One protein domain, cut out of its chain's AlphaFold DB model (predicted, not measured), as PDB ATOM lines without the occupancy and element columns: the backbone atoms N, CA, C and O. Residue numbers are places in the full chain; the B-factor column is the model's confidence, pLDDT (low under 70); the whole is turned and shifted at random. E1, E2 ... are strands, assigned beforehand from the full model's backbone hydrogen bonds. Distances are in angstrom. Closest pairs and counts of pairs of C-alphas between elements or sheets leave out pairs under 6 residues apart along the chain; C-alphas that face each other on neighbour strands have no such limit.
ATOM      1  N   ALA A   7      -8.677   3.032  -0.005       82.56
ATOM      2  CA  ALA A   7      -8.908   2.175   1.161       82.56
ATOM      3  C   ALA A   7      -9.121   0.687   0.811       82.56
ATOM      4  O   ALA A   7      -9.003  -0.169   1.683       82.56
ATOM      5  N   GLU A   8      -9.419   0.365  -0.451       84.56
ATOM      6  CA  GLU A   8      -9.506  -1.019  -0.939       84.56
ATOM      7  C   GLU A   8      -8.139  -1.579  -1.359       84.56
ATOM      8  O   GLU A   8      -7.982  -2.795  -1.463       84.56
ATOM      9  N   LEU A   9      -7.149  -0.710  -1.585       86.00
ATOM     10  CA  LEU A   9      -5.810  -1.083  -2.048       86.00
ATOM     11  C   LEU A   9      -4.736  -0.918  -0.972       86.00
ATOM     12  O   LEU A   9      -3.762  -1.670  -0.958       86.00
ATOM     13  N   VAL A  10      -4.900   0.056  -0.079       91.06
ATOM     14  CA  VAL A  10      -3.928   0.427   0.947       91.06
ATOM     15  C   VAL A  10      -4.627   0.532   2.294       91.06
ATOM     16  O   VAL A  10      -5.530   1.344   2.494       91.06
ATOM     17  N   ALA A  11      -4.161  -0.276   3.239       93.75
ATOM     18  CA  ALA A  11      -4.455  -0.110   4.646       93.75
ATOM     19  C   ALA A  11      -3.516   0.958   5.215       93.75
ATOM     20  O   ALA A  11      -2.293   0.845   5.102       93.75
ATOM     21  N   PHE A  12      -4.094   1.986   5.827       94.56
ATOM     22  CA  PHE A  12      -3.354   3.021   6.536       94.56
ATOM     23  C   PHE A  12      -3.750   3.007   8.008       94.56
ATOM     24  O   PHE A  12      -4.941   2.969   8.318       94.56
ATOM     25  N   ALA A  13      -2.767   3.054   8.902       94.44
ATOM     26  CA  ALA A  13      -2.987   3.139  10.338       94.44
ATOM     27  C   ALA A  13      -2.027   4.144  10.983       94.44
ATOM     28  O   ALA A  13      -0.845   4.201  10.649       94.44
ATOM     29  N   ARG A  14      -2.539   4.924  11.936       94.88
ATOM     30  CA  ARG A  14      -1.754   5.795  12.824       94.88
ATOM     31  C   ARG A  14      -2.552   6.037  14.099       94.88
ATOM     32  O   ARG A  14      -3.649   6.583  14.049       94.88
ATOM     33  N   ALA A  15      -1.952   5.750  15.252       93.81
ATOM     34  CA  ALA A  15      -2.617   5.821  16.559       93.81
ATOM     35  C   ALA A  15      -2.828   7.248  17.128       93.81
ATOM     36  O   ALA A  15      -3.215   7.396  18.287       93.81
ATOM     37  N   SER A  16      -2.555   8.305  16.357       95.69
ATOM     38  CA  SER A  16      -2.635   9.702  16.806       95.69
ATOM     39  C   SER A  16      -3.106  10.642  15.696       95.69
ATOM     40  O   SER A  16      -3.055  10.313  14.508       95.69
ATOM     41  N   SER A  17      -3.490  11.863  16.071       95.94
ATOM     42  CA  SER A  17      -3.587  12.970  15.121       95.94
ATOM     43  C   SER A  17      -2.211  13.375  14.590       95.94
ATOM     44  O   SER A  17      -1.190  13.149  15.253       95.94
ATOM     45  N   ALA A  18      -2.190  13.981  13.405       96.56
ATOM     46  CA  ALA A  18      -0.978  14.519  12.799       96.56
ATOM     47  C   ALA A  18      -1.269  15.715  11.888       96.56
ATOM     48  O   ALA A  18      -2.400  15.884  11.434       96.56
ATOM     49  N   THR A  19      -0.258  16.537  11.606       95.50
ATOM     50  CA  THR A  19      -0.391  17.687  10.700       95.50
ATOM     51  C   THR A  19      -0.017  17.343   9.256       95.50
ATOM     52  O   THR A  19       0.774  16.430   9.010       95.50
ATOM     53  N   ARG A  20      -0.602  18.060   8.293       95.88
ATOM     54  CA  ARG A  20      -0.208  18.080   6.871       95.88
ATOM     55  C   ARG A  20      -0.473  19.461   6.276       95.88
ATOM     56  O   ARG A  20      -1.248  20.218   6.863       95.88
ATOM     57  N   VAL A  21       0.100  19.768   5.116       97.06
ATOM     58  CA  VAL A  21      -0.342  20.899   4.289       97.06
ATOM     59  C   VAL A  21      -1.460  20.413   3.368       97.06
ATOM     60  O   VAL A  21      -1.309  19.392   2.703       97.06
ATOM     61  N   ASN A  22      -2.598  21.103   3.355       97.25
ATOM     62  CA  ASN A  22      -3.748  20.759   2.519       97.25
ATOM     63  C   ASN A  22      -3.678  21.414   1.126       97.25
ATOM     64  O   ASN A  22      -2.790  22.216   0.845       97.25
ATOM     65  N   ALA A  23      -4.643  21.102   0.258       96.44
ATOM     66  CA  ALA A  23      -4.690  21.611  -1.117       96.44
ATOM     67  C   ALA A  23      -4.812  23.146  -1.226       96.44
ATOM     68  O   ALA A  23      -4.521  23.716  -2.276       96.44
ATOM     69  N   ASP A  24      -5.204  23.831  -0.148       96.81
ATOM     70  CA  ASP A  24      -5.243  25.295  -0.090       96.81
ATOM     71  C   ASP A  24      -3.895  25.913   0.325       96.81
ATOM     72  O   ASP A  24      -3.761  27.140   0.349       96.81
ATOM     73  N   GLY A  25      -2.891  25.082   0.631       95.94
ATOM     74  CA  GLY A  25      -1.577  25.489   1.129       95.94
ATOM     75  C   GLY A  25      -1.545  25.768   2.636       95.94
ATOM     76  O   GLY A  25      -0.620  26.412   3.125       95.94
ATOM     77  N   GLN A  26      -2.557  25.317   3.389       96.81
ATOM     78  CA  GLN A  26      -2.679  25.562   4.828       96.81
ATOM     79  C   GLN A  26      -2.336  24.317   5.646       96.81
ATOM     80  O   GLN A  26      -2.704  23.200   5.283       96.81
ATOM     81  N   THR A  27      -1.676  24.508   6.790       96.25
ATOM     82  CA  THR A  27      -1.471  23.425   7.757       96.25
ATOM     83  C   THR A  27      -2.792  23.061   8.426       96.25
ATOM     84  O   THR A  27      -3.447  23.917   9.021       96.25
ATOM     85  N   GLU A  28      -3.147  21.781   8.400       95.88
ATOM     86  CA  GLU A  28      -4.306  21.237   9.106       95.88
ATOM     87  C   GLU A  28      -3.932  20.008   9.936       95.88
ATOM     88  O   GLU A  28      -2.976  19.296   9.622       95.88
ATOM     89  N   THR A  29      -4.715  19.740  10.981       95.88
ATOM     90  CA  THR A  29      -4.602  18.519  11.782       95.88
ATOM     91  C   THR A  29      -5.613  17.494  11.291       95.88
ATOM     92  O   THR A  29      -6.817  17.746  11.293       95.88
ATOM     93  N   VAL A  30      -5.132  16.309  10.929       96.38
ATOM     94  CA  VAL A  30      -5.962  15.151  10.601       96.38
ATOM     95  C   VAL A  30      -5.998  14.163  11.764       96.38
ATOM     96  O   VAL A  30      -5.058  14.068  12.555       96.38
ATOM     97  N   GLY A  31      -7.103  13.428  11.876       96.19
ATOM     98  CA  GLY A  31      -7.298  12.433  12.930       96.19
ATOM     99  C   GLY A  31      -6.412  11.182  12.793       96.19
ATOM    100  O   GLY A  31      -5.637  11.052  11.834       96.19
ATOM    101  N   PRO A  32      -6.531  10.251  13.756       95.62
ATOM    102  CA  PRO A  32      -5.996   8.894  13.643       95.62
ATOM    103  C   PRO A  32      -6.480   8.195  12.373       95.62
ATOM    104  O   PRO A  32      -7.577   8.478  11.897       95.62
ATOM    105  N   ASP A  33      -5.654   7.299  11.833       95.38
ATOM    106  CA  ASP A  33      -5.966   6.463  10.661       95.38
ATOM    107  C   ASP A  33      -6.376   7.234   9.385       95.38
ATOM    108  O   ASP A  33      -6.925   6.661   8.446       95.38
ATOM    109  N   VAL A  34      -6.072   8.536   9.314       94.69
ATOM    110  CA  VAL A  34      -6.294   9.366   8.121       94.69
ATOM    111  C   VAL A  34      -4.981   9.541   7.346       94.69
ATOM    112  O   VAL A  34      -4.051  10.176   7.874       94.69
ATOM    113  N   PRO A  35      -4.900   9.046   6.090       94.44
ATOM    114  CA  PRO A  35      -3.771   9.292   5.201       94.44
ATOM    115  C   PRO A  35      -3.505  10.786   4.991       94.44
ATOM    116  O   PRO A  35      -4.422  11.600   4.831       94.44
ATOM    117  N   ARG A  36      -2.226  11.158   4.948       95.00
ATOM    118  CA  ARG A  36      -1.791  12.548   4.782       95.00
ATOM    119  C   ARG A  36      -1.290  12.790   3.367       95.00
ATOM    120  O   ARG A  36      -0.117  12.592   3.095       95.00
ATOM    121  N   ILE A  37      -2.184  13.204   2.473       95.62
ATOM    122  CA  ILE A  37      -1.774  13.738   1.170       95.62
ATOM    123  C   ILE A  37      -1.283  15.168   1.394       95.62
ATOM    124  O   ILE A  37      -2.070  16.013   1.816       95.62
ATOM    125  N   ASP A  38       0.013  15.384   1.191       96.06
ATOM    126  CA  ASP A  38       0.705  16.644   1.461       96.06
ATOM    127  C   ASP A  38       0.798  17.491   0.191       96.06
ATOM    128  O   ASP A  38       0.837  16.966  -0.929       96.06
ATOM    129  N   PHE A  39       0.843  18.805   0.370       95.38
ATOM    130  CA  PHE A  39       0.888  19.780  -0.714       95.38
ATOM    131  C   PHE A  39       2.007  20.788  -0.474       95.38
ATOM    132  O   PHE A  39       2.428  21.040   0.653       95.38
ATOM    133  N   ASP A  40       2.505  21.383  -1.546       92.88
ATOM    134  CA  ASP A  40       3.393  22.527  -1.425       92.88
ATOM    135  C   ASP A  40       2.598  23.756  -0.929       92.88
ATOM    136  O   ASP A  40       1.583  24.109  -1.533       92.88
ATOM    137  N   PRO A  41       3.017  24.434   0.155       94.06
ATOM    138  CA  PRO A  41       2.239  25.522   0.751       94.06
ATOM    139  C   PRO A  41       2.167  26.786  -0.120       94.06
ATOM    140  O   PRO A  41       1.331  27.652   0.134       94.06
ATOM    141  N   VAL A  42       3.035  26.914  -1.130       94.06
ATOM    142  CA  VAL A  42       3.106  28.085  -2.015       94.06
ATOM    143  C   VAL A  42       2.425  27.791  -3.348       94.06
ATOM    144  O   VAL A  42       1.513  28.509  -3.756       94.06
ATOM    145  N   THR A  43       2.848  26.723  -4.020       94.19
ATOM    146  CA  THR A  43       2.373  26.331  -5.354       94.19
ATOM    147  C   THR A  43       1.093  25.506  -5.313       94.19
ATOM    148  O   THR A  43       0.420  25.389  -6.333       94.19
ATOM    149  N   LYS A  44       0.732  24.948  -4.147       93.19
ATOM    150  CA  LYS A  44      -0.431  24.064  -3.949       93.19
ATOM    151  C   LYS A  44      -0.374  22.783  -4.781       93.19
ATOM    152  O   LYS A  44      -1.382  22.095  -4.930       93.19
ATOM    153  N   ALA A  45       0.797  22.442  -5.318       91.50
ATOM    154  CA  ALA A  45       1.010  21.190  -6.022       91.50
ATOM    155  C   ALA A  45       0.989  20.019  -5.028       91.50
ATOM    156  O   ALA A  45       1.549  20.114  -3.934       91.50
ATOM    157  N   GLY A  46       0.344  18.913  -5.401       92.44
ATOM    158  CA  GLY A  46       0.357  17.692  -4.594       92.44
ATOM    159  C   GLY A  46       1.756  17.080  -4.557       92.44
ATOM    160  O   GLY A  46       2.373  16.891  -5.601       92.44
ATOM    161  N   ARG A  47       2.250  16.753  -3.360       93.12
ATOM    162  CA  ARG A  47       3.588  16.168  -3.143       93.12
ATOM    163  C   ARG A  47       3.560  14.664  -2.876       93.12
ATOM    164  O   ARG A  47       4.593  14.011  -2.958       93.12
ATOM    165  N   GLY A  48       2.391  14.104  -2.568       94.75
ATOM    166  CA  GLY A  48       2.197  12.670  -2.338       94.75
ATOM    167  C   GLY A  48       1.772  12.335  -0.909       94.75
ATOM    168  O   GLY A  48       1.355  13.204  -0.144       94.75
ATOM    169  N   LEU A  49       1.844  11.052  -0.560       96.25
ATOM    170  CA  LEU A  49       1.511  10.550   0.772       96.25
ATOM    171  C   LEU A  49       2.688  10.785   1.728       96.25
ATOM    172  O   LEU A  49       3.744  10.175   1.574       96.25
ATOM    173  N   LEU A  50       2.491  11.644   2.723       96.25
ATOM    174  CA  LEU A  50       3.441  11.891   3.802       96.25
ATOM    175  C   LEU A  50       3.463  10.705   4.771       96.25
ATOM    176  O   LEU A  50       2.422  10.330   5.320       96.25
ATOM    177  N   LEU A  51       4.658  10.145   4.969       95.88
ATOM    178  CA  LEU A  51       4.932   9.012   5.848       95.88
ATOM    179  C   LEU A  51       6.072   9.379   6.792       95.88
ATOM    180  O   LEU A  51       7.202   9.561   6.346       95.88
ATOM    181  N   GLU A  52       5.786   9.464   8.086       94.06
ATOM    182  CA  GLU A  52       6.746   9.908   9.096       94.06
ATOM    183  C   GLU A  52       6.773   9.002  10.326       94.06
ATOM    184  O   GLU A  52       5.756   8.444  10.740       94.06
ATOM    185  N   HIS A  53       7.943   8.929  10.953       93.12
ATOM    186  CA  HIS A  53       8.157   8.281  12.235       93.12
ATOM    187  C   HIS A  53       7.408   8.986  13.369       93.12
ATOM    188  O   HIS A  53       6.899  10.115  13.256       93.12
ATOM    189  N   ALA A  54       7.375   8.303  14.513       93.12
ATOM    190  CA  ALA A  54       6.839   8.859  15.740       93.12
ATOM    191  C   ALA A  54       7.618  10.121  16.141       93.12
ATOM    192  O   ALA A  54       8.834  10.088  16.284       93.12
ATOM    193  N   GLY A  55       6.923  11.230  16.351       92.75
ATOM    194  CA  GLY A  55       7.550  12.531  16.558       92.75
ATOM    195  C   GLY A  55       6.649  13.497  17.309       92.75
ATOM    196  O   GLY A  55       5.870  13.100  18.178       92.75
ATOM    197  N   MET A  56       6.753  14.779  16.970       93.69
ATOM    198  CA  MET A  56       5.907  15.838  17.517       93.69
ATOM    199  C   MET A  56       5.206  16.590  16.388       93.69
ATOM    200  O   MET A  56       5.803  16.888  15.357       93.69
ATOM    201  N   ASN A  57       3.934  16.905  16.604       90.19
ATOM    202  CA  ASN A  57       3.162  17.803  15.757       90.19
ATOM    203  C   ASN A  57       3.604  19.257  15.965       90.19
ATOM    204  O   ASN A  57       4.274  19.594  16.943       90.19
ATOM    205  N   THR A  58       3.177  20.152  15.071       87.12
ATOM    206  CA  THR A  58       3.494  21.589  15.150       87.12
ATOM    207  C   THR A  58       2.965  22.255  16.428       87.12
ATOM    208  O   THR A  58       3.541  23.233  16.895       87.12
ATOM    209  N   ASP A  59       1.897  21.716  17.021       87.56
ATOM    210  CA  ASP A  59       1.330  22.168  18.299       87.56
ATOM    211  C   ASP A  59       2.031  21.568  19.538       87.56
ATOM    212  O   ASP A  59       1.635  21.847  20.670       87.56
ATOM    213  N   GLY A  60       3.069  20.747  19.339       91.19
ATOM    214  CA  GLY A  60       3.827  20.075  20.394       91.19
ATOM    215  C   GLY A  60       3.208  18.768  20.902       91.19
ATOM    216  O   GLY A  60       3.783  18.132  21.786       91.19
ATOM    217  N   SER A  61       2.061  18.338  20.368       92.56
ATOM    218  CA  SER A  61       1.475  17.039  20.717       92.56
ATOM    219  C   SER A  61       2.275  15.874  20.122       92.56
ATOM    220  O   SER A  61       2.884  15.993  19.059       92.56
ATOM    221  N   ALA A  62       2.287  14.728  20.809       94.38
ATOM    222  CA  ALA A  62       2.973  13.535  20.322       94.38
ATOM    223  C   ALA A  62       2.286  12.969  19.067       94.38
ATOM    224  O   ALA A  62       1.059  12.850  19.012       94.38
ATOM    225  N   ARG A  63       3.098  12.569  18.088       94.06
ATOM    226  CA  ARG A  63       2.679  11.926  16.842       94.06
ATOM    227  C   ARG A  63       3.177  10.482  16.824       94.06
ATOM    228  O   ARG A  63       4.353  10.243  17.074       94.06
ATOM    229  N   ALA A  64       2.308   9.523  16.522       94.75
ATOM    230  CA  ALA A  64       2.686   8.138  16.253       94.75
ATOM    231  C   ALA A  64       3.251   7.986  14.830       94.75
ATOM    232  O   ALA A  64       2.970   8.809  13.962       94.75
ATOM    233  N   ALA A  65       4.026   6.926  14.601       94.44
ATOM    234  CA  ALA A  65       4.495   6.555  13.270       94.44
ATOM    235  C   ALA A  65       3.320   6.247  12.324       94.44
ATOM    236  O   ALA A  65       2.280   5.746  12.766       94.44
ATOM    237  N   ASP A  66       3.489   6.539  11.035       95.19
ATOM    238  CA  ASP A  66       2.535   6.124  10.007       95.19
ATOM    239  C   ASP A  66       2.763   4.659   9.612       95.19
ATOM    240  O   ASP A  66       3.896   4.220   9.444       95.19
ATOM    241  N   HIS A  67       1.689   3.912   9.385       94.31
ATOM    242  CA  HIS A  67       1.759   2.550   8.867       94.31
ATOM    243  C   HIS A  67       0.947   2.475   7.581       94.31
ATOM    244  O   HIS A  67      -0.272   2.638   7.608       94.31
ATOM    245  N   ALA A  68       1.611   2.235   6.451       94.81
ATOM    246  CA  ALA A  68       0.962   2.077   5.157       94.81
ATOM    247  C   ALA A  68       1.336   0.720   4.558       94.81
ATOM    248  O   ALA A  68       2.507   0.436   4.312       94.81
TER     249      ALA A  68
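Overview. This is residues 7 to 68 of the 238 residues of an uncharacterized protein of Burkholderia sp. Bp9142 (UniProt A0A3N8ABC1). With little regular structure, two small strand hairpins, E2-E3 and E4-E5, sit side by side, while residues 52 to 68 fold back past one end of them to pair with E1, off to one side. The printed part has 62 residues and five named strands, E1 to E5 in chain order, holding 21 residues; it is all strand. It is compact, radius of gyration of the C-alphas 11.5 A, and flat, spanning 32 by 30 by 16 A.

Along the chain. E1 is residues 10 to 13, from C-alpha 10 at (-3.928, 0.427, 0.947). E2 is 18 to 21, E3 is 27 to 30 and E4 is 37 to 39. E5, 46 to 51, is 14.3 A long and ends at C-alpha 51 at (4.932, 9.012, 5.848).

Arrangement. Residues 12 to 13 of E1 pair antiparallel with 67 to 68. The hairpin E2 and E3 is antiparallel, with N 30 and O 18 2.8 A apart. The closest C-alphas of E2 and E4, Val 21 and Asp 38, are 5.2 A apart. The hairpin E4 and E5 is antiparallel, with N 47 and O 38 2.8 A apart. E1 and E5 are apart.

Size, cuts and confidence. The farthest C-alphas, Glu 8 and Gly 60, are 32.8 A apart. The printed part has no cut, no link between named strands is long, and no printed residue is under 70 in pLDDT.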